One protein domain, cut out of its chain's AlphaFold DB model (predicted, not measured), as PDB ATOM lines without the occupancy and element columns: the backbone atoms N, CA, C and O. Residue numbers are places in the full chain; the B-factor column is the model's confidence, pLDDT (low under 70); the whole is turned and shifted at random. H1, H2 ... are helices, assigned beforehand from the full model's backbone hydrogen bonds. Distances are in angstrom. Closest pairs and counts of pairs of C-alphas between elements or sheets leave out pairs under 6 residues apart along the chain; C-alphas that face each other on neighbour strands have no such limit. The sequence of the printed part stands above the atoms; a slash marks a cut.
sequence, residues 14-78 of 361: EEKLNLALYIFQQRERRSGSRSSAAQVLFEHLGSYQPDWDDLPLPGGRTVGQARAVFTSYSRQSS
ATOM      1  N   GLU A  14     -52.093-112.119   5.859       86.06
ATOM      2  CA  GLU A  14     -52.323-113.434   5.256       86.06
ATOM      3  C   GLU A  14     -51.126-113.913   4.419       86.06
ATOM      4  O   GLU A  14     -50.713-115.066   4.535       86.06
ATOM      5  N   GLU A  15     -50.515-113.035   3.613       87.06
ATOM      6  CA  GLU A  15     -49.309-113.359   2.836       87.06
ATOM      7  C   GLU A  15     -48.136-113.729   3.758       87.06
ATOM      8  O   GLU A  15     -47.408-114.691   3.494       87.06
ATOM      9  N   LYS A  16     -47.967-112.992   4.863       85.75
ATOM     10  CA  LYS A  16     -46.938-113.256   5.882       85.75
ATOM     11  C   LYS A  16     -47.174-114.589   6.594       85.75
ATOM     12  O   LYS A  16     -46.227-115.356   6.769       85.75
ATOM     13  N   LEU A  17     -48.418-114.871   6.984       84.19
ATOM     14  CA  LEU A  17     -48.800-116.124   7.639       84.19
ATOM     15  C   LEU A  17     -48.579-117.321   6.717       84.19
ATOM     16  O   LEU A  17     -47.963-118.302   7.133       84.19
ATOM     17  N   ASN A  18     -48.997-117.221   5.456       86.25
ATOM     18  CA  ASN A  18     -48.773-118.270   4.467       86.25
ATOM     19  C   ASN A  18     -47.278-118.528   4.256       86.25
ATOM     20  O   ASN A  18     -46.848-119.679   4.317       86.25
ATOM     21  N   LEU A  19     -46.468-117.475   4.096       86.50
ATOM     22  CA  LEU A  19     -45.014-117.611   3.986       86.50
ATOM     23  C   LEU A  19     -44.423-118.350   5.199       86.50
ATOM     24  O   LEU A  19     -43.628-119.275   5.031       86.50
ATOM     25  N   ALA A  20     -44.833-117.979   6.415       83.44
ATOM     26  CA  ALA A  20     -44.369-118.625   7.640       83.44
ATOM     27  C   ALA A  20     -44.784-120.105   7.718       83.44
ATOM     28  O   ALA A  20     -43.967-120.947   8.098       83.44
ATOM     29  N   LEU A  21     -46.016-120.438   7.321       85.75
ATOM     30  CA  LEU A  21     -46.520-121.813   7.288       85.75
ATOM     31  C   LEU A  21     -45.746-122.690   6.298       85.75
ATOM     32  O   LEU A  21     -45.378-123.812   6.646       85.75
ATOM     33  N   TYR A  22     -45.449-122.190   5.098       86.56
ATOM     34  CA  TYR A  22     -44.668-122.952   4.119       86.56
ATOM     35  C   TYR A  22     -43.238-123.201   4.595       86.56
ATOM     36  O   TYR A  22     -42.746-124.327   4.516       86.56
ATOM     37  N   ILE A  23     -42.593-122.177   5.158       85.69
ATOM     38  CA  ILE A  23     -41.258-122.300   5.758       85.69
ATOM     39  C   ILE A  23     -41.270-123.333   6.895       85.69
ATOM     40  O   ILE A  23     -40.356-124.155   6.999       85.69
ATOM     41  N   PHE A  24     -42.320-123.331   7.721       82.00
ATOM     42  CA  PHE A  24     -42.506-124.301   8.796       82.00
ATOM     43  C   PHE A  24     -42.656-125.735   8.265       82.00
ATOM     44  O   PHE A  24     -41.938-126.630   8.708       82.00
ATOM     45  N   GLN A  25     -43.530-125.951   7.278       84.19
ATOM     46  CA  GLN A  25     -43.737-127.271   6.674       84.19
ATOM     47  C   GLN A  25     -42.469-127.804   6.004       84.19
ATOM     48  O   GLN A  25     -42.148-128.986   6.130       84.19
ATOM     49  N   GLN A  26     -41.727-126.946   5.302       83.56
ATOM     50  CA  GLN A  26     -40.468-127.329   4.670       83.56
ATOM     51  C   GLN A  26     -39.442-127.786   5.712       83.56
ATOM     52  O   GLN A  26     -38.749-128.784   5.511       83.56
ATOM     53  N   ARG A  27     -39.392-127.102   6.859       78.56
ATOM     54  CA  ARG A  27     -38.539-127.511   7.971       78.56
ATOM     55  C   ARG A  27     -38.969-128.848   8.562       78.56
ATOM     56  O   ARG A  27     -38.106-129.692   8.768       78.56
ATOM     57  N   GLU A  28     -40.261-129.046   8.822       78.88
ATOM     58  CA  GLU A  28     -40.784-130.295   9.394       78.88
ATOM     59  C   GLU A  28     -40.427-131.505   8.515       78.88
ATOM     60  O   GLU A  28     -39.962-132.528   9.022       78.88
ATOM     61  N   ARG A  29     -40.530-131.350   7.187       81.12
ATOM     62  CA  ARG A  29     -40.106-132.370   6.213       81.12
ATOM     63  C   ARG A  29     -38.609-132.687   6.295       81.12
ATOM     64  O   ARG A  29     -38.230-133.830   6.072       81.12
ATOM     65  N   ARG A  30     -37.765-131.697   6.608       76.00
ATOM     66  CA  ARG A  30     -36.302-131.853   6.708       76.00
ATOM     67  C   ARG A  30     -35.842-132.407   8.048       76.00
ATOM     68  O   ARG A  30     -34.909-133.199   8.080       76.00
ATOM     69  N   SER A  31     -36.451-131.976   9.152       71.56
ATOM     70  CA  SER A  31     -36.006-132.384  10.486       71.56
ATOM     71  C   SER A  31     -36.485-133.776  10.877       71.56
ATOM     72  O   SER A  31     -35.973-134.309  11.858       71.56
ATOM     73  N   GLY A  32     -37.495-134.342  10.200       64.06
ATOM     74  CA  GLY A  32     -38.085-135.653  10.531       64.06
ATOM     75  C   GLY A  32     -38.727-135.730  11.927       64.06
ATOM     76  O   GLY A  32     -39.336-136.727  12.293       64.06
ATOM     77  N   SER A  33     -38.606-134.657  12.707       61.69
ATOM     78  CA  SER A  33     -39.088-134.486  14.065       61.69
ATOM     79  C   SER A  33     -40.184-133.433  14.058       61.69
ATOM     80  O   SER A  33     -39.967-132.302  13.605       61.69
ATOM     81  N   ARG A  34     -41.348-133.811  14.594       59.53
ATOM     82  CA  ARG A  34     -42.482-132.927  14.874       59.53
ATOM     83  C   ARG A  34     -42.131-132.000  16.030       59.53
ATOM     84  O   ARG A  34     -42.591-132.166  17.157       59.53
ATOM     85  N   SER A  35     -41.264-131.035  15.755       60.59
ATOM     86  CA  SER A  35     -41.011-129.938  16.679       60.59
ATOM     87  C   SER A  35     -42.303-129.135  16.821       60.59
ATOM     88  O   SER A  35     -42.938-128.799  15.820       60.59
ATOM     89  N   SER A  36     -42.705-128.831  18.055       62.06
ATOM     90  CA  SER A  36     -43.866-127.975  18.302       62.06
ATOM     91  C   SER A  36     -43.714-126.658  17.533       62.06
ATOM     92  O   SER A  36     -42.627-126.070  17.522       62.06
ATOM     93  N   ALA A  37     -44.797-126.170  16.913       60.75
ATOM     94  CA  ALA A  37     -44.803-124.913  16.159       60.75
ATOM     95  C   ALA A  37     -44.193-123.745  16.952       60.75
ATOM     96  O   ALA A  37     -43.474-122.915  16.401       60.75
ATOM     97  N   ALA A  38     -44.386-123.744  18.275       56.34
ATOM     98  CA  ALA A  38     -43.785-122.772  19.177       56.34
ATOM     99  C   ALA A  38     -42.250-122.904  19.278       56.34
ATOM    100  O   ALA A  38     -41.555-121.900  19.177       56.34
ATOM    101  N   GLN A  39     -41.688-124.110  19.414       57.38
ATOM    102  CA  GLN A  39     -40.227-124.306  19.469       57.38
ATOM    103  C   GLN A  39     -39.540-123.896  18.164       57.38
ATOM    104  O   GLN A  39     -38.467-123.293  18.169       57.38
ATOM    105  N   VAL A  40     -40.179-124.169  17.028       59.50
ATOM    106  CA  VAL A  40     -39.654-123.768  15.720       59.50
ATOM    107  C   VAL A  40     -39.627-122.252  15.570       59.50
ATOM    108  O   VAL A  40     -38.615-121.727  15.099       59.50
ATOM    109  N   LEU A  41     -40.699-121.576  15.993       60.28
ATOM    110  CA  LEU A  41     -40.821-120.122  15.928       60.28
ATOM    111  C   LEU A  41     -39.864-119.401  16.890       60.28
ATOM    112  O   LEU A  41     -39.310-118.369  16.521       60.28
ATOM    113  N   PHE A  42     -39.651-119.940  18.095       55.28
ATOM    114  CA  PHE A  42     -38.900-119.256  19.152       55.28
ATOM    115  C   PHE A  42     -37.403-119.589  19.211       55.28
ATOM    116  O   PHE A  42     -36.613-118.683  19.461       55.28
ATOM    117  N   GLU A  43     -36.978-120.834  18.976       54.00
ATOM    118  CA  GLU A  43     -35.567-121.217  19.190       54.00
ATOM    119  C   GLU A  43     -34.725-121.233  17.911       54.00
ATOM    120  O   GLU A  43     -33.500-121.157  17.978       54.00
ATOM    121  N   HIS A  44     -35.348-121.318  16.733       56.91
ATOM    122  CA  HIS A  44     -34.622-121.794  15.551       56.91
ATOM    123  C   HIS A  44     -34.920-121.074  14.234       56.91
ATOM    124  O   HIS A  44     -34.322-121.427  13.216       56.91
ATOM    125  N   LEU A  45     -35.776-120.048  14.214       63.09
ATOM    126  CA  LEU A  45     -35.956-119.258  12.989       63.09
ATOM    127  C   LEU A  45     -34.669-118.529  12.573       63.09
ATOM    128  O   LEU A  45     -34.441-118.325  11.388       63.09
ATOM    129  N   GLY A  46     -33.814-118.171  13.538       62.00
ATOM    130  CA  GLY A  46     -32.526-117.527  13.265       62.00
ATOM    131  C   GLY A  46     -31.452-118.463  12.697       62.00
ATOM    132  O   GLY A  46     -30.527-117.986  12.049       62.00
ATOM    133  N   SER A  47     -31.563-119.778  12.922       68.94
ATOM    134  CA  SER A  47     -30.590-120.779  12.455       68.94
ATOM    135  C   SER A  47     -31.062-121.567  11.233       68.94
ATOM    136  O   SER A  47     -30.271-122.274  10.617       68.94
ATOM    137  N   TYR A  48     -32.353-121.499  10.903       75.50
ATOM    138  CA  TYR A  48     -32.924-122.209   9.768       75.50
ATOM    139  C   TYR A  48     -32.826-121.368   8.495       75.50
ATOM    140  O   TYR A  48     -33.319-120.240   8.442       75.50
ATOM    141  N   GLN A  49     -32.228-121.943   7.454       81.81
ATOM    142  CA  GLN A  49     -32.211-121.366   6.117       81.81
ATOM    143  C   GLN A  49     -33.274-122.080   5.266       81.81
ATOM    144  O   GLN A  49     -33.074-123.246   4.918       81.81
ATOM    145  N   PRO A  50     -34.419-121.436   4.972       82.44
ATOM    146  CA  PRO A  50     -35.416-122.017   4.081       82.44
ATOM    147  C   PRO A  50     -34.875-122.131   2.656       82.44
ATOM    148  O   PRO A  50     -34.101-121.280   2.201       82.44
ATOM    149  N   ASP A  51     -35.333-123.160   1.947       87.00
ATOM    150  CA  ASP A  51     -35.064-123.315   0.521       87.00
ATOM    151  C   ASP A  51     -36.045-122.444  -0.245       87.00
ATOM    152  O   ASP A  51     -37.235-122.740  -0.355       87.00
ATOM    153  N   TRP A  52     -35.518-121.324  -0.723       87.06
ATOM    154  CA  TRP A  52     -36.284-120.260  -1.356       87.06
ATOM    155  C   TRP A  52     -36.842-120.618  -2.729       87.06
ATOM    156  O   TRP A  52     -37.817-120.000  -3.144       87.06
ATOM    157  N   ASP A  53     -36.225-121.580  -3.409       85.56
ATOM    158  CA  ASP A  53     -36.593-121.964  -4.772       85.56
ATOM    159  C   ASP A  53     -37.873-122.821  -4.801       85.56
ATOM    160  O   ASP A  53     -38.629-122.762  -5.765       85.56
ATOM    161  N   ASP A  54     -38.173-123.520  -3.701       82.94
ATOM    162  CA  ASP A  54     -39.356-124.382  -3.545       82.94
ATOM    163  C   ASP A  54     -40.559-123.672  -2.896       82.94
ATOM    164  O   ASP A  54     -41.602-124.284  -2.651       82.94
ATOM    165  N   LEU A  55     -40.430-122.387  -2.557       84.12
ATOM    166  CA  LEU A  55     -41.463-121.647  -1.836       84.12
ATOM    167  C   LEU A  55     -42.519-121.087  -2.805       84.12
ATOM    168  O   LEU A  55     -42.193-120.221  -3.619       84.12
ATOM    169  N   PRO A  56     -43.799-121.497  -2.700       82.75
ATOM    170  CA  PRO A  56     -44.863-120.884  -3.482       82.75
ATOM    171  C   PRO A  56     -45.129-119.473  -2.947       82.75
ATOM    172  O   PRO A  56     -45.765-119.283  -1.908       82.75
ATOM    173  N   LEU A  57     -44.609-118.464  -3.645       82.88
ATOM    174  CA  LEU A  57     -44.794-117.067  -3.268       82.88
ATOM    175  C   LEU A  57     -46.153-116.552  -3.775       82.88
ATOM    176  O   LEU A  57     -46.464-116.717  -4.956       82.88
ATOM    177  N   PRO A  58     -46.968-115.907  -2.920       77.38
ATOM    178  CA  PRO A  58     -48.246-115.346  -3.345       77.38
ATOM    179  C   PRO A  58     -48.046-114.168  -4.312       77.38
ATOM    180  O   PRO A  58     -47.020-113.495  -4.278       77.38
ATOM    181  N   GLY A  59     -49.032-113.907  -5.177       71.81
ATOM    182  CA  GLY A  59     -49.225-112.595  -5.815       71.81
ATOM    183  C   GLY A  59     -48.080-112.044  -6.678       71.81
ATOM    184  O   GLY A  59     -47.941-110.829  -6.778       71.81
ATOM    185  N   GLY A  60     -47.234-112.893  -7.273       78.69
ATOM    186  CA  GLY A  60     -46.089-112.436  -8.081       78.69
ATOM    187  C   GLY A  60     -44.960-111.799  -7.258       78.69
ATOM    188  O   GLY A  60     -44.118-111.078  -7.798       78.69
ATOM    189  N   ARG A  61     -44.938-112.042  -5.942       83.31
ATOM    190  CA  ARG A  61     -43.867-111.601  -5.045       83.31
ATOM    191  C   ARG A  61     -42.555-112.281  -5.418       83.31
ATOM    192  O   ARG A  61     -42.520-113.443  -5.812       83.31
ATOM    193  N   THR A  62     -41.453-111.559  -5.250       88.00
ATOM    194  CA  THR A  62     -40.123-112.105  -5.529       88.00
ATOM    195  C   THR A  62     -39.522-112.771  -4.298       88.00
ATOM    196  O   THR A  62     -39.780-112.375  -3.157       88.00
ATOM    197  N   VAL A  63     -38.630-113.736  -4.528       88.31
ATOM    198  CA  VAL A  63     -37.838-114.384  -3.469       88.31
ATOM    199  C   VAL A  63     -37.097-113.357  -2.612       88.31
ATOM    200  O   VAL A  63     -37.030-113.493  -1.392       88.31
ATOM    201  N   GLY A  64     -36.579-112.287  -3.224       86.19
ATOM    202  CA  GLY A  64     -35.906-111.204  -2.503       86.19
ATOM    203  C   GLY A  64     -36.818-110.498  -1.493       86.19
ATOM    204  O   GLY A  64     -36.396-110.229  -0.369       86.19
ATOM    205  N   GLN A  65     -38.081-110.259  -1.853       86.56
ATOM    206  CA  GLN A  65     -39.067-109.671  -0.943       86.56
ATOM    207  C   GLN A  65     -39.408-110.625   0.206       86.56
ATOM    208  O   GLN A  65     -39.414-110.205   1.362       86.56
ATOM    209  N   ALA A  66     -39.616-111.910  -0.087       86.94
ATOM    210  CA  ALA A  66     -39.888-112.921   0.935       86.94
ATOM    211  C   ALA A  66     -38.713-113.075   1.920       86.94
ATOM    212  O   ALA A  66     -38.918-113.119   3.135       86.94
ATOM    213  N   ARG A  67     -37.472-113.049   1.415       87.94
ATOM    214  CA  ARG A  67     -36.241-113.031   2.225       87.94
ATOM    215  C   ARG A  67     -36.182-111.832   3.155       87.94
ATOM    216  O   ARG A  67     -35.853-111.995   4.329       87.94
ATOM    217  N   ALA A  68     -36.492-110.637   2.653       85.94
ATOM    218  CA  ALA A  68     -36.477-109.420   3.460       85.94
ATOM    219  C   ALA A  68     -37.489-109.494   4.615       85.94
ATOM    220  O   ALA A  68     -37.148-109.167   5.754       85.94
ATOM    221  N   VAL A  69     -38.697-109.999   4.342       86.31
ATOM    222  CA  VAL A  69     -39.748-110.210   5.348       86.31
ATOM    223  C   VAL A  69     -39.326-111.266   6.374       86.31
ATOM    224  O   VAL A  69     -39.384-111.021   7.572       86.31
ATOM    225  N   PHE A  70     -38.809-112.412   5.945       85.19
ATOM    226  CA  PHE A  70     -38.321-113.439   6.869       85.19
ATOM    227  C   PHE A  70     -37.141-112.957   7.735       85.19
ATOM    228  O   PHE A  70     -37.056-113.255   8.929       85.19
ATOM    229  N   THR A  71     -36.235-112.168   7.153       83.62
ATOM    230  CA  THR A  71     -35.081-111.601   7.868       83.62
ATOM    231  C   THR A  71     -35.517-110.593   8.932       83.62
ATOM    232  O   THR A  71     -34.898-110.512   9.994       83.62
ATOM    233  N   SER A  72     -36.582-109.823   8.686       83.25
ATOM    234  CA  SER A  72     -37.098-108.888   9.689       83.25
ATOM    235  C   SER A  72     -37.708-109.627  10.887       83.25
ATOM    236  O   SER A  72     -37.448-109.234  12.023       83.25
ATOM    237  N   TYR A  73     -38.413-110.741  10.660       76.88
ATOM    238  CA  TYR A  73     -38.971-111.575  11.731       76.88
ATOM    239  C   TYR A  73     -37.909-112.330  12.531       76.88
ATOM    240  O   TYR A  73     -37.933-112.297  13.762       76.88
ATOM    241  N   SER A  74     -36.940-112.955  11.862       74.00
ATOM    242  CA  SER A  74     -35.860-113.688  12.544       74.00
ATOM    243  C   SER A  74     -35.004-112.781  13.437       74.00
ATOM    244  O   SER A  74     -34.613-113.184  14.533       74.00
ATOM    245  N   ARG A  75     -34.780-111.524  13.024       71.25
ATOM    246  CA  ARG A  75     -34.087-110.513  13.844       71.25
ATOM    247  C   ARG A  75     -34.894-110.057  15.059       71.25
ATOM    248  O   ARG A  75     -34.296-109.681  16.063       71.25
ATOM    249  N   GLN A  76     -36.224-110.072  14.979       66.56
ATOM    250  CA  GLN A  76     -37.096-109.732  16.110       66.56
ATOM    251  C   GLN A  76     -37.189-110.872  17.131       66.56
ATOM    252  O   GLN A  76     -37.259-110.602  18.329       66.56
ATOM    253  N   SER A  77     -37.158-112.133  16.681       58.44
ATOM    254  CA  SER A  77     -37.147-113.297  17.579       58.44
ATOM    255  C   SER A  77     -35.808-113.465  18.298       58.44
ATOM    256  O   SER A  77     -35.782-113.888  19.451       58.44
ATOM    257  N   SER A  78     -34.699-113.060  17.670       55.88
ATOM    258  CA  SER A  78     -33.401-112.926  18.335       55.88
ATOM    259  C   SER A  78     -33.317-111.602  19.106       55.88
ATOM    260  O   SER A  78     -32.479-110.746  18.818       55.88
TER     261      SER A  78
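Overview. This is residues 14 to 78 of the 361 residues of an uncharacterized protein of Verruconis gallopava (UniProt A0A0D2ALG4). Two longer helices, H1 and H3, open out as a wide V from near their first ends, and the short helix H2 sits across the open side, between the middle of H1 and the last end of H3; the three are set loosely, each near the other two and nearly at right angles to them. A long link with no named element, residues 44 to 62, runs back from H2 to the first end of H3, while residues 29 to 34, with the last three residues of H1 among them, stick out. The printed part has 65 residues with three named helices, in the order H1, H2, H3, and no named strand; the class is all helix. The whole is compact, with a radius of gyration of the C-alphas of 11.4 A, and the C-alphas span 32 by 24 by 20 A.

Along the chain. The longest helix is H1, residues 14 to 31, which runs 25.5 A from C-alpha 14 at (-52.323, -113.434, 5.256) to C-alpha 31 at (-36.006, -132.384, 10.486). H3, residues 63 to 77, is 21.1 A long and ends with C-alpha 77 at (-37.147, -113.297, 17.579). H2, residues 37 to 43, is 10.4 A long from first to last C-alpha.

Arrangement. H1 and H3 are close but not clearly touching; their closest C-alphas, those of Leu 19 and Ala 66, are 7.6 A apart. Their lines stand about perpendicular, at 81 degrees. H1 and H2 are also close but not clearly touching, with the closest C-alphas, those of Phe 24 and Val 40, 7.5 A apart. These two lines stand about perpendicular, at 82 degrees. H2 and H3 are close but not clearly touching as well, and their closest C-alphas, those of Phe 42 and Ser 77, are 6.4 A apart. The lines of H2 and H3 are only just about perpendicular, at 72 degrees. In H1, H2 and H3 every pair of O i and N i+4 is within hydrogen-bond range.

Size, cuts and confidence. The two C-alphas farthest apart are those of Ser 33 and Gly 60, at 32.0 A, and the first and last printed C-alphas, those of Glu 14 and Ser 78, are 23.0 A apart. The printed part has no cut. The link from H1 to H2 is tight, with 5 residues, and the link from H2 to H3 is long, with 19 residues. The C-alphas of that long link lie 6 to 18 A from the mean of the C-alphas. The mean pLDDT of the printed part is 76.2; residues 32 to 47 and residues 76 to 78 are under 70, and the mean over H2 is 58.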